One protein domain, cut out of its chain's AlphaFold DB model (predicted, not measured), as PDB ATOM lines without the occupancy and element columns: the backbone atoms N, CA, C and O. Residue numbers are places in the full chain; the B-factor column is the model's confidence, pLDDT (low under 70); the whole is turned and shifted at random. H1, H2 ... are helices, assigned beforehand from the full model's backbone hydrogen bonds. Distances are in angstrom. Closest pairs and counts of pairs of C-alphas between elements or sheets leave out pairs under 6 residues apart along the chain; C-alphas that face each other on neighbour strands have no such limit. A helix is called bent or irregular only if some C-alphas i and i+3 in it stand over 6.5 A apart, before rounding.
ATOM      1  N   PRO A 171     165.639 146.025 132.959       64.50
ATOM      2  CA  PRO A 171     165.575 144.742 132.241       64.50
ATOM      3  C   PRO A 171     166.758 143.831 132.582       64.50
ATOM      4  O   PRO A 171     166.626 142.618 132.756       64.50
ATOM      5  N   SER A 172     167.925 144.445 132.772       64.75
ATOM      6  CA  SER A 172     169.172 143.778 133.121       64.75
ATOM      7  C   SER A 172     169.150 143.230 134.550       64.75
ATOM      8  O   SER A 172     169.941 142.354 134.876       64.75
ATOM      9  N   ALA A 173     168.246 143.716 135.413       75.31
ATOM     10  CA  ALA A 173     168.001 143.184 136.751       75.31
ATOM     11  C   ALA A 173     167.010 142.009 136.747       75.31
ATOM     12  O   ALA A 173     167.245 141.027 137.450       75.31
ATOM     13  N   VAL A 174     165.953 142.083 135.931       80.50
ATOM     14  CA  VAL A 174     164.936 141.020 135.812       80.50
ATOM     15  C   VAL A 174     165.515 139.782 135.124       80.50
ATOM     16  O   VAL A 174     165.295 138.655 135.564       80.50
ATOM     17  N   CYS A 175     166.340 139.984 134.097       81.56
ATOM     18  CA  CYS A 175     166.951 138.910 133.317       81.56
ATOM     19  C   CYS A 175     168.302 138.405 133.868       81.56
ATOM     20  O   CYS A 175     168.967 137.614 133.196       81.56
ATOM     21  N   LYS A 176     168.716 138.796 135.091       79.50
ATOM     22  CA  LYS A 176     170.003 138.362 135.695       79.50
ATOM     23  C   LYS A 176     170.151 136.849 135.790       79.50
ATOM     24  O   LYS A 176     171.258 136.332 135.671       79.50
ATOM     25  N   ASN A 177     169.041 136.152 136.007       76.88
ATOM     26  CA  ASN A 177     169.025 134.710 136.231       76.88
ATOM     27  C   ASN A 177     168.963 133.898 134.925       76.88
ATOM     28  O   ASN A 177     168.937 132.672 134.975       76.88
ATOM     29  N   GLY A 178     168.954 134.564 133.766       76.81
ATOM     30  CA  GLY A 178     168.963 133.930 132.451       76.81
ATOM     31  C   GLY A 178     167.798 134.358 131.557       76.81
ATOM     32  O   GLY A 178     166.722 134.732 132.027       76.81
ATOM     33  N   LEU A 179     168.028 134.257 130.244       81.25
ATOM     34  CA  LEU A 179     167.089 134.660 129.185       81.25
ATOM     35  C   LEU A 179     165.869 133.731 129.050       81.25
ATOM     36  O   LEU A 179     164.900 134.099 128.400       81.25
ATOM     37  N   GLU A 180     165.902 132.539 129.646       75.06
ATOM     38  CA  GLU A 180     164.783 131.581 129.610       75.06
ATOM     39  C   GLU A 180     163.911 131.614 130.862       75.06
ATOM     40  O   GLU A 180     162.952 130.856 130.983       75.06
ATOM     41  N   THR A 181     164.245 132.473 131.824       81.00
ATOM     42  CA  THR A 181     163.439 132.583 133.036       81.00
ATOM     43  C   THR A 181     162.076 133.167 132.700       81.00
ATOM     44  O   THR A 181     161.966 134.116 131.920       81.00
ATOM     45  N   GLU A 182     161.034 132.624 133.325       80.88
ATOM     46  CA  GLU A 182     159.655 133.079 133.144       80.88
ATOM     47  C   GLU A 182     159.527 134.594 133.352       80.88
ATOM     48  O   GLU A 182     158.901 135.285 132.554       80.88
ATOM     49  N   SER A 183     160.200 135.132 134.372       83.81
ATOM     50  CA  SER A 183     160.219 136.567 134.660       83.81
ATOM     51  C   SER A 183     160.832 137.391 133.523       83.81
ATOM     52  O   SER A 183     160.282 138.429 133.165       83.81
ATOM     53  N   CYS A 184     161.937 136.931 132.928       86.12
ATOM     54  CA  CYS A 184     162.592 137.626 131.821       86.12
ATOM     55  C   CYS A 184     161.756 137.569 130.537       86.12
ATOM     56  O   CYS A 184     161.596 138.581 129.857       86.12
ATOM     57  N   ILE A 185     161.177 136.404 130.230       83.50
ATOM     58  CA  ILE A 185     160.312 136.224 129.061       83.50
ATOM     59  C   ILE A 185     159.054 137.087 129.205       83.50
ATOM     60  O   ILE A 185     158.746 137.868 128.310       83.50
ATOM     61  N   ASN A 186     158.358 137.009 130.340       84.50
ATOM     62  CA  ASN A 186     157.147 137.798 130.568       84.50
ATOM     63  C   ASN A 186     157.437 139.303 130.543       84.50
ATOM     64  O   ASN A 186     156.651 140.063 129.984       84.50
ATOM     65  N   TYR A 187     158.581 139.736 131.080       86.12
ATOM     66  CA  TYR A 187     159.005 141.129 130.983       86.12
ATOM     67  C   TYR A 187     159.248 141.541 129.527       86.12
ATOM     68  O   TYR A 187     158.642 142.508 129.067       86.12
ATOM     69  N   CYS A 188     160.073 140.802 128.777       84.56
ATOM     70  CA  CYS A 188     160.427 141.175 127.407       84.56
ATOM     71  C   CYS A 188     159.252 141.118 126.419       84.56
ATOM     72  O   CYS A 188     159.287 141.825 125.416       84.56
ATOM     73  N   TYR A 189     158.211 140.340 126.723       81.25
ATOM     74  CA  TYR A 189     156.965 140.268 125.949       81.25
ATOM     75  C   TYR A 189     155.815 141.086 126.551       81.25
ATOM     76  O   TYR A 189     154.686 141.017 126.071       81.25
ATOM     77  N   SER A 190     156.085 141.889 127.580       81.94
ATOM     78  CA  SER A 190     155.148 142.905 128.060       81.94
ATOM     79  C   SER A 190     155.217 144.163 127.189       81.94
ATOM     80  O   SER A 190     156.215 144.416 126.507       81.94
ATOM     81  N   MET A 191     154.196 145.023 127.266       74.94
ATOM     82  CA  MET A 191     154.218 146.341 126.609       74.94
ATOM     83  C   MET A 191     155.461 147.177 126.961       74.94
ATOM     84  O   MET A 191     155.907 147.970 126.130       74.94
ATOM     85  N   ALA A 192     156.016 147.000 128.166       78.56
ATOM     86  CA  ALA A 192     157.233 147.677 128.602       78.56
ATOM     87  C   ALA A 192     158.479 147.092 127.917       78.56
ATOM     88  O   ALA A 192     159.266 147.833 127.333       78.56
ATOM     89  N   GLY A 193     158.613 145.764 127.908       81.00
ATOM     90  CA  GLY A 193     159.771 145.076 127.334       81.00
ATOM     91  C   GLY A 193     159.899 145.214 125.817       81.00
ATOM     92  O   GLY A 193     161.011 145.301 125.308       81.00
ATOM     93  N   PHE A 194     158.793 145.335 125.077       78.38
ATOM     94  CA  PHE A 194     158.851 145.540 123.621       78.38
ATOM     95  C   PHE A 194     159.560 146.836 123.207       78.38
ATOM     96  O   PHE A 194     160.135 146.919 122.117       78.38
ATOM     97  N   ARG A 195     159.527 147.863 124.062       78.12
ATOM     98  CA  ARG A 195     160.210 149.143 123.821       78.12
ATOM     99  C   ARG A 195     161.629 149.172 124.382       78.12
ATOM    100  O   ARG A 195     162.337 150.148 124.155       78.12
ATOM    101  N   ASP A 196     162.031 148.121 125.087       83.75
ATOM    102  CA  ASP A 196     163.307 148.048 125.773       83.75
ATOM    103  C   ASP A 196     164.430 147.557 124.842       83.75
ATOM    104  O   ASP A 196     164.302 146.547 124.140       83.75
ATOM    105  N   GLU A 197     165.557 148.274 124.839       85.12
ATOM    106  CA  GLU A 197     166.704 147.988 123.970       85.12
ATOM    107  C   GLU A 197     167.332 146.615 124.269       85.12
ATOM    108  O   GLU A 197     167.760 145.908 123.350       85.12
ATOM    109  N   PHE A 198     167.348 146.184 125.537       87.56
ATOM    110  CA  PHE A 198     167.876 144.875 125.924       87.56
ATOM    111  C   PHE A 198     167.034 143.755 125.314       87.56
ATOM    112  O   PHE A 198     167.571 142.837 124.684       87.56
ATOM    113  N   CYS A 199     165.712 143.849 125.447       85.31
ATOM    114  CA  CYS A 199     164.799 142.851 124.907       85.31
ATOM    115  C   CYS A 199     164.866 142.813 123.377       85.31
ATOM    116  O   CYS A 199     165.020 141.733 122.804       85.31
ATOM    117  N   GLN A 200     164.897 143.972 122.714       82.50
ATOM    118  CA  GLN A 200     165.069 144.043 121.262       82.50
ATOM    119  C   GLN A 200     166.398 143.446 120.795       82.50
ATOM    120  O   GLN A 200     166.464 142.858 119.717       82.50
ATOM    121  N   LYS A 201     167.477 143.567 121.576       84.31
ATOM    122  CA  LYS A 201     168.790 143.014 121.222       84.31
ATOM    123  C   LYS A 201     168.870 141.498 121.404       84.31
ATOM    124  O   LYS A 201     169.505 140.825 120.588       84.31
ATOM    125  N   HIS A 202     168.243 140.958 122.447       85.00
ATOM    126  CA  HIS A 202     168.419 139.561 122.853       85.00
ATOM    127  C   HIS A 202     167.289 138.618 122.423       85.00
ATOM    128  O   HIS A 202     167.567 137.431 122.210       85.00
ATOM    129  N   PHE A 203     166.068 139.125 122.247       83.50
ATOM    130  CA  PHE A 203     164.893 138.347 121.860       83.50
ATOM    131  C   PHE A 203     164.496 138.591 120.398       83.50
ATOM    132  O   PHE A 203     164.789 139.651 119.836       83.50
ATOM    133  N   PRO A 204     163.874 137.592 119.745       80.56
ATOM    134  CA  PRO A 204     163.310 137.773 118.414       80.56
ATOM    135  C   PRO A 204     162.167 138.788 118.455       80.56
ATOM    136  O   PRO A 204     161.413 138.819 119.423       80.56
ATOM    137  N   ASN A 205     162.016 139.585 117.398       75.06
ATOM    138  CA  ASN A 205     160.817 140.398 117.247       75.06
ATOM    139  C   ASN A 205     159.699 139.493 116.696       75.06
ATOM    140  O   ASN A 205     159.859 138.955 115.590       75.06
ATOM    141  N   PRO A 206     158.619 139.239 117.451       67.94
ATOM    142  CA  PRO A 206     157.536 138.389 116.993       67.94
ATOM    143  C   PRO A 206     156.727 139.069 115.881       67.94
ATOM    144  O   PRO A 206     156.322 140.219 116.018       67.94
ATOM    145  N   GLN A 207     156.403 138.336 114.812       63.28
ATOM    146  CA  GLN A 207     155.328 138.768 113.900       63.28
ATOM    147  C   GLN A 207     153.931 138.411 114.432       63.28
ATOM    148  O   GLN A 207     152.935 138.994 114.011       63.28
ATOM    149  N   VAL A 208     153.862 137.468 115.376       69.94
ATOM    150  CA  VAL A 208     152.645 137.020 116.064       69.94
ATOM    151  C   VAL A 208     152.852 137.213 117.559       69.94
ATOM    152  O   VAL A 208     153.828 136.690 118.091       69.94
ATOM    153  N   ASN A 209     151.965 137.951 118.231       71.88
ATOM    154  CA  ASN A 209     152.098 138.264 119.653       71.88
ATOM    155  C   ASN A 209     152.156 136.982 120.506       71.88
ATOM    156  O   ASN A 209     151.135 136.368 120.788       71.88
ATOM    157  N   CYS A 210     153.358 136.572 120.921       74.06
ATOM    158  CA  CYS A 210     153.542 135.410 121.793       74.06
ATOM    159  C   CYS A 210     153.213 135.725 123.266       74.06
ATOM    160  O   CYS A 210     153.299 134.834 124.105       74.06
ATOM    161  N   GLY A 211     152.889 136.982 123.601       69.50
ATOM    162  CA  GLY A 211     152.611 137.415 124.974       69.50
ATOM    163  C   GLY A 211     151.282 136.905 125.538       69.50
ATOM    164  O   GLY A 211     151.176 136.759 126.754       69.50
ATOM    165  N   ASP A 212     150.323 136.581 124.665       74.12
ATOM    166  CA  ASP A 212     148.940 136.230 125.034       74.12
ATOM    167  C   ASP A 212     148.772 134.762 125.485       74.12
ATOM    168  O   ASP A 212     147.688 134.354 125.886       74.12
ATOM    169  N   GLU A 213     149.833 133.953 125.419       77.19
ATOM    170  CA  GLU A 213     149.815 132.558 125.871       77.19
ATOM    171  C   GLU A 213     150.024 132.465 127.394       77.19
ATOM    172  O   GLU A 213     151.041 132.914 127.928       77.19
ATOM    173  N   ASP A 214     149.097 131.828 128.109       73.75
ATOM    174  CA  ASP A 214     149.200 131.648 129.568       73.75
ATOM    175  C   ASP A 214     150.295 130.641 129.964       73.75
ATOM    176  O   ASP A 214     150.849 130.696 131.061       73.75
ATOM    177  N   GLU A 215     150.629 129.714 129.063       82.69
ATOM    178  CA  GLU A 215     151.530 128.594 129.333       82.69
ATOM    179  C   GLU A 215     152.942 128.860 128.788       82.69
ATOM    180  O   GLU A 215     153.138 129.138 127.600       82.69
ATOM    181  N   ILE A 216     153.953 128.731 129.654       78.94
ATOM    182  CA  ILE A 216     155.359 129.041 129.336       78.94
ATOM    183  C   ILE A 216     155.874 128.192 128.167       78.94
ATOM    184  O   ILE A 216     156.561 128.706 127.287       78.94
ATOM    185  N   ASP A 217     155.507 126.912 128.104       78.81
ATOM    186  CA  ASP A 217     155.947 126.015 127.030       78.81
ATOM    187  C   ASP A 217     155.408 126.447 125.658       78.81
ATOM    188  O   ASP A 217     156.113 126.360 124.643       78.81
ATOM    189  N   LYS A 218     154.180 126.980 125.620       82.00
ATOM    190  CA  LYS A 218     153.575 127.542 124.405       82.00
ATOM    191  C   LYS A 218     154.231 128.857 124.020       82.00
ATOM    192  O   LYS A 218     154.563 129.030 122.847       82.00
ATOM    193  N   LYS A 219     154.523 129.721 125.000       79.56
ATOM    194  CA  LYS A 219     155.328 130.935 124.792       79.56
ATOM    195  C   LYS A 219     156.664 130.582 124.158       79.56
ATOM    196  O   LYS A 219     156.947 131.032 123.053       79.56
ATOM    197  N   ILE A 220     157.448 129.700 124.775       80.31
ATOM    198  CA  ILE A 220     158.754 129.271 124.256       80.31
ATOM    199  C   ILE A 220     158.624 128.663 122.854       80.31
ATOM    200  O   ILE A 220     159.427 128.972 121.976       80.31
ATOM    201  N   SER A 221     157.605 127.842 122.601       81.69
ATOM    202  CA  SER A 221     157.364 127.263 121.272       81.69
ATOM    203  C   SER A 221     157.042 128.331 120.217       81.69
ATOM    204  O   SER A 221     157.572 128.290 119.106       81.69
ATOM    205  N   CYS A 222     156.247 129.342 120.572       83.06
ATOM    206  CA  CYS A 222     155.979 130.507 119.730       83.06
ATOM    207  C   CYS A 222     157.264 131.308 119.444       83.06
ATOM    208  O   CYS A 222     157.533 131.679 118.299       83.06
ATOM    209  N   LEU A 223     158.125 131.499 120.451       79.88
ATOM    210  CA  LEU A 223     159.428 132.160 120.295       79.88
ATOM    211  C   LEU A 223     160.354 131.400 119.349       79.88
ATOM    212  O   LEU A 223     160.978 131.995 118.468       79.88
ATOM    213  N   LYS A 224     160.405 130.074 119.492       82.75
ATOM    214  CA  LYS A 224     161.174 129.184 118.617       82.75
ATOM    215  C   LYS A 224     160.746 129.314 117.162       82.75
ATOM    216  O   LYS A 224     161.599 129.393 116.282       82.75
ATOM    217  N   ASN A 225     159.445 129.414 116.907       82.62
ATOM    218  CA  ASN A 225     158.930 129.589 115.552       82.62
ATOM    219  C   ASN A 225     159.366 130.931 114.938       82.62
ATOM    220  O   ASN A 225     159.731 130.971 113.762       82.62
ATOM    221  N   ASN A 226     159.424 132.000 115.740       80.69
ATOM    222  CA  ASN A 226     159.893 133.320 115.300       80.69
ATOM    223  C   ASN A 226     161.413 133.384 115.045       80.69
ATOM    224  O   ASN A 226     161.874 134.266 114.317       80.69
ATOM    225  N   CYS A 227     162.199 132.439 115.574       81.44
ATOM    226  CA  CYS A 227     163.640 132.334 115.312       81.44
ATOM    227  C   CYS A 227     163.993 131.852 113.894       81.44
ATOM    228  O   CYS A 227     165.154 131.943 113.493       81.44
ATOM    229  N   ASN A 228     163.018 131.356 113.124       77.25
ATOM    230  CA  ASN A 228     163.230 130.939 111.734       77.25
ATOM    231  C   ASN A 228     163.305 132.123 110.752       77.25
ATOM    232  O   ASN A 228     163.762 131.951 109.620       77.25
ATOM    233  N   LEU A 229     162.884 133.318 111.178       78.81
ATOM    234  CA  LEU A 229     162.967 134.543 110.387       78.81
ATOM    235  C   LEU A 229     164.423 135.022 110.306       78.81
ATOM    236  O   LEU A 229     165.125 135.048 111.316       78.81
ATOM    237  N   GLU A 230     164.877 135.417 109.111       70.06
ATOM    238  CA  GLU A 230     166.268 135.841 108.862       70.06
ATOM    239  C   GLU A 230     166.718 136.964 109.807       70.06
ATOM    240  O   GLU A 230     167.819 136.907 110.348       70.06
ATOM    241  N   GLU A 231     165.826 137.912 110.094       73.69
ATOM    242  CA  GLU A 231     166.060 139.059 110.982       73.69
ATOM    243  C   GLU A 231     166.292 138.662 112.452       73.69
ATOM    244  O   GLU A 231     166.892 139.408 113.229       73.69
ATOM    245  N   ASN A 232     165.852 137.462 112.842       74.62
ATOM    246  CA  ASN A 232     165.902 136.968 114.215       74.62
ATOM    247  C   ASN A 232     167.011 135.928 114.450       74.62
ATOM    248  O   ASN A 232     167.312 135.609 115.604       74.62
ATOM    249  N   LYS A 233     167.666 135.427 113.392       72.12
ATOM    250  CA  LYS A 233     168.698 134.373 113.488       72.12
ATOM    251  C   LYS A 233     169.880 134.765 114.378       72.12
ATOM    252  O   LYS A 233     170.480 133.904 115.025       72.12
ATOM    253  N   ASP A 234     170.209 136.054 114.435       76.50
ATOM    254  CA  ASP A 234     171.364 136.544 115.185       76.50
ATOM    255  C   ASP A 234     171.115 136.820 116.667       76.50
ATOM    256  O   ASP A 234     172.082 137.008 117.419       76.50
ATOM    257  N   LYS A 235     169.854 136.776 117.102       82.06
ATOM    258  CA  LYS A 235     169.464 137.025 118.490       82.06
ATOM    259  C   LYS A 235     170.000 135.930 119.411       82.06
ATOM    260  O   LYS A 235     170.016 134.743 119.071       82.06
ATOM    261  N   THR A 236     170.434 136.328 120.608       82.62
ATOM    262  CA  THR A 236     171.038 135.420 121.598       82.62
ATOM    263  C   THR A 236     170.087 134.291 121.985       82.62
ATOM    264  O   THR A 236     170.514 133.138 122.045       82.62
ATOM    265  N   PHE A 237     168.799 134.603 122.164       82.19
ATOM    266  CA  PHE A 237     167.769 133.612 122.462       82.19
ATOM    267  C   PHE A 237     167.677 132.533 121.370       82.19
ATOM    268  O   PHE A 237     167.699 131.341 121.666       82.19
ATOM    269  N   CYS A 238     167.672 132.928 120.095       82.44
ATOM    270  CA  CYS A 238     167.575 131.991 118.974       82.44
ATOM    271  C   CYS A 238     168.820 131.105 118.835       82.44
ATOM    272  O   CYS A 238     168.706 129.905 118.579       82.44
ATOM    273  N   LYS A 239     170.015 131.660 119.075       83.44
ATOM    274  CA  LYS A 239     171.273 130.889 119.112       83.44
ATOM    275  C   LYS A 239     171.255 129.829 120.214       83.44
ATOM    276  O   LYS A 239     171.651 128.683 119.979       83.44
ATOM    277  N   PHE A 240     170.767 130.196 121.394       83.00
ATOM    278  CA  PHE A 240     170.636 129.278 122.520       83.00
ATOM    279  C   PHE A 240     169.588 128.191 122.251       83.00
ATOM    280  O   PHE A 240     169.898 127.002 122.316       83.00
ATOM    281  N   SER A 241     168.393 128.587 121.813       81.38
ATOM    282  CA  SER A 241     167.303 127.670 121.478       81.38
ATOM    283  C   SER A 241     167.689 126.640 120.408       81.38
ATOM    284  O   SER A 241     167.429 125.445 120.561       81.38
ATOM    285  N   ASN A 242     168.370 127.066 119.340       81.19
ATOM    286  CA  ASN A 242     168.855 126.150 118.302       81.19
ATOM    287  C   ASN A 242     169.901 125.160 118.838       81.19
ATOM    288  O   ASN A 242     170.033 124.048 118.328       81.19
ATOM    289  N   THR A 243     170.658 125.551 119.865       80.81
ATOM    290  CA  THR A 243     171.619 124.666 120.531       80.81
ATOM    291  C   THR A 243     170.899 123.622 121.385       80.81
ATOM    292  O   THR A 243     171.246 122.444 121.311       80.81
ATOM    293  N   LEU A 244     169.863 124.021 122.125       80.12
ATOM    294  CA  LEU A 244     169.005 123.109 122.888       80.12
ATOM    295  C   LEU A 244     168.332 122.061 121.995       80.12
ATOM    296  O   LEU A 244     168.406 120.873 122.296       80.12
ATOM    297  N   ASP A 245     167.761 122.467 120.857       80.75
ATOM    298  CA  ASP A 245     167.116 121.540 119.909       80.75
ATOM    299  C   ASP A 245     168.103 120.501 119.345       80.75
ATOM    300  O   ASP A 245     167.792 119.321 119.168       80.75
ATOM    301  N   ARG A 246     169.355 120.918 119.114       81.00
ATOM    302  CA  ARG A 246     170.428 120.002 118.707       81.00
ATOM    303  C   ARG A 246     170.778 119.003 119.805       81.00
ATOM    304  O   ARG A 246     170.995 117.833 119.493       81.00
ATOM    305  N   MET A 247     170.832 119.443 121.060       71.12
ATOM    306  CA  MET A 247     171.112 118.560 122.193       71.12
ATOM    307  C   MET A 247     169.983 117.553 122.422       71.12
ATOM    308  O   MET A 247     170.268 116.382 122.676       71.12
ATOM    309  N   ASP A 248     168.725 117.960 122.255       78.94
ATOM    310  CA  ASP A 248     167.586 117.047 122.372       78.94
ATOM    311  C   ASP A 248     167.616 115.977 121.268       78.94
ATOM    312  O   ASP A 248     167.559 114.782 121.552       78.94
ATOM    313  N   LYS A 249     167.883 116.365 120.012       84.12
ATOM    314  CA  LYS A 249     168.079 115.408 118.903       84.12
ATOM    315  C   LYS A 249     169.207 114.411 119.161       84.12
ATOM    316  O   LYS A 249     169.055 113.223 118.875       84.12
ATOM    317  N   ILE A 250     170.340 114.873 119.695       83.38
ATOM    318  CA  ILE A 250     171.456 113.992 120.068       83.38
ATOM    319  C   ILE A 250     171.014 113.023 121.168       83.38
ATOM    320  O   ILE A 250     171.257 111.821 121.054       83.38
ATOM    321  N   THR A 251     170.316 113.520 122.188       82.44
ATOM    322  CA  THR A 251     169.801 112.710 123.300       82.44
ATOM    323  C   THR A 251     168.828 111.640 122.805       82.44
ATOM    324  O   THR A 251     168.975 110.468 123.152       82.44
ATOM    325  N   GLN A 252     167.901 111.995 121.912       85.50
ATOM    326  CA  GLN A 252     166.957 111.056 121.302       85.50
ATOM    327  C   GLN A 252     167.651 109.978 120.460       85.50
ATOM    328  O   GLN A 252     167.261 108.811 120.506       85.50
ATOM    329  N   ASN A 253     168.699 110.334 119.713       85.75
ATOM    330  CA  ASN A 253     169.479 109.356 118.952       85.75
ATOM    331  C   ASN A 253     170.224 108.385 119.878       85.75
ATOM    332  O   ASN A 253     170.166 107.178 119.664       85.75
ATOM    333  N   ILE A 254     170.832 108.887 120.959       83.38
ATOM    334  CA  ILE A 254     171.490 108.041 121.965       83.38
ATOM    335  C   ILE A 254     170.475 107.101 122.629       83.38
ATOM    336  O   ILE A 254     170.760 105.918 122.801       83.38
ATOM    337  N   LEU A 255     169.278 107.587 122.972       84.00
ATOM    338  CA  LEU A 255     168.221 106.755 123.558       84.00
ATOM    339  C   LEU A 255     167.767 105.639 122.608       84.00
ATOM    340  O   LEU A 255     167.560 104.508 123.052       84.00
ATOM    341  N   LYS A 256     167.638 105.927 121.308       86.50
ATOM    342  CA  LYS A 256     167.320 104.914 120.288       86.50
ATOM    343  C   LYS A 256     168.408 103.850 120.194       86.50
ATOM    344  O   LYS A 256     168.084 102.664 120.253       86.50
ATOM    345  N   ASP A 257     169.671 104.266 120.138       82.94
ATOM    346  CA  ASP A 257     170.806 103.345 120.083       82.94
ATOM    347  C   ASP A 257     170.855 102.465 121.340       82.94
ATOM    348  O   ASP A 257     170.960 101.246 121.241       82.94
ATOM    349  N   VAL A 258     170.691 103.041 122.536       81.00
ATOM    350  CA  VAL A 258     170.668 102.284 123.803       81.00
ATOM    351  C   VAL A 258     169.514 101.279 123.847       81.00
ATOM    352  O   VAL A 258     169.713 100.138 124.273       81.00
ATOM    353  N   ASN A 259     168.321 101.658 123.385       76.88
ATOM    354  CA  ASN A 259     167.171 100.754 123.341       76.88
ATOM    355  C   ASN A 259     167.386  99.585 122.369       76.88
ATOM    356  O   ASN A 259     166.958  98.469 122.672       76.88
ATOM    357  N   GLN A 260     168.112  99.791 121.264       79.25
ATOM    358  CA  GLN A 260     168.483  98.716 120.341       79.25
ATOM    359  C   GLN A 260     169.370  97.649 121.011       79.25
ATOM    360  O   GLN A 260     169.260  96.468 120.691       79.25
ATOM    361  N   TYR A 261     170.197  98.025 121.992       65.00
ATOM    362  CA  TYR A 261     171.044  97.081 122.738       65.00
ATOM    363  C   TYR A 261     170.363  96.445 123.959       65.00
ATOM    364  O   TYR A 261     170.944  95.554 124.579       65.00
ATOM    365  N   LYS A 262     169.146  96.874 124.322       63.81
ATOM    366  CA  LYS A 262     168.402  96.337 125.474       63.81
ATOM    367  C   LYS A 262     167.611  95.061 125.143       63.81
ATOM    368  O   LYS A 262     167.336  94.292 126.059       63.81
ATOM    369  N   ASN A 263     167.342  94.788 123.859       59.06
ATOM    370  CA  ASN A 263     166.658  93.574 123.387       59.06
ATOM    371  C   ASN A 263     167.533  92.661 122.487       59.06
ATOM    372  O   ASN A 263     167.191  92.462 121.323       59.06
ATOM    373  N   PRO A 264     168.641  92.067 122.973       55.31
ATOM    374  CA  PRO A 264     169.391  91.061 122.215       55.31
ATOM    375  C   PRO A 264     168.950  89.605 122.487       55.31
ATOM    376  O   PRO A 264     169.649  88.688 122.071       55.31
ATOM    377  N   LEU A 265     167.841  89.367 123.195       53.44
ATOM    378  CA  LEU A 265     167.319  88.021 123.480       53.44
ATOM    379  C   LEU A 265     165.870  87.907 122.994       53.44
ATOM    380  O   LEU A 265     164.924  88.004 123.776       53.44
ATOM    381  N   GLY A 266     165.736  87.766 121.677       49.03
ATOM    382  CA  GLY A 266     164.713  86.928 121.059       49.03
ATOM    383  C   GLY A 266     165.357  85.603 120.687       49.03
ATOM    384  O   GLY A 266     166.525  85.654 120.235       49.03
TER     385      GLY A 266
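What this domain is: This is residues 171 to 266 of the 266 residues of an uncharacterized protein of viral metagenome (UniProt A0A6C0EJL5). A compact head of short helices, H1 to H4, and the first part of H5, from which residues 246 to 266 stick out as a long arm. The printed part has 96 residues with five named helices, H1 to H5 in order, and no named strand: all helix. It is loose, radius of gyration of the C-alphas 17.2 A, spanning 62 by 26 by 23 A.

Where its parts are: H1, residues 171 to 177, begins at C-alpha (165.575, 144.742, 132.241) and is irregular: C-alphas 174 and 177 are 7.5 A apart. H2 is residues 182 to 188, H3 197 to 202, H4 216 to 226. H5, residues 236 to 260, measures 36.8 A and ends at C-alpha (168.483, 98.716, 120.341).

How they stand to each other: H1 and H2 touch as a hairpin, closest C-alphas Cys 175 and Cys 184, 4.8 A. H3 only just touches H5, with 3 pairs of C-alphas within 8 A, at residues 236 to 237 alone; closest are His 202 and Thr 236, 5.1 A. H4 is close to but not clearly touching H5, closest C-alphas Lys 224 and Ser 241, 6.9 A. Every O i to N i+4 pair is within hydrogen-bond range in H2 to H5; H1 has 1 of 3, and 1 of 4 O i to N i+3.

The domain as a whole: The printed part has no cut. Link H3 to H4 is long. Residues 261 to 266 are among those with pLDDT under 70.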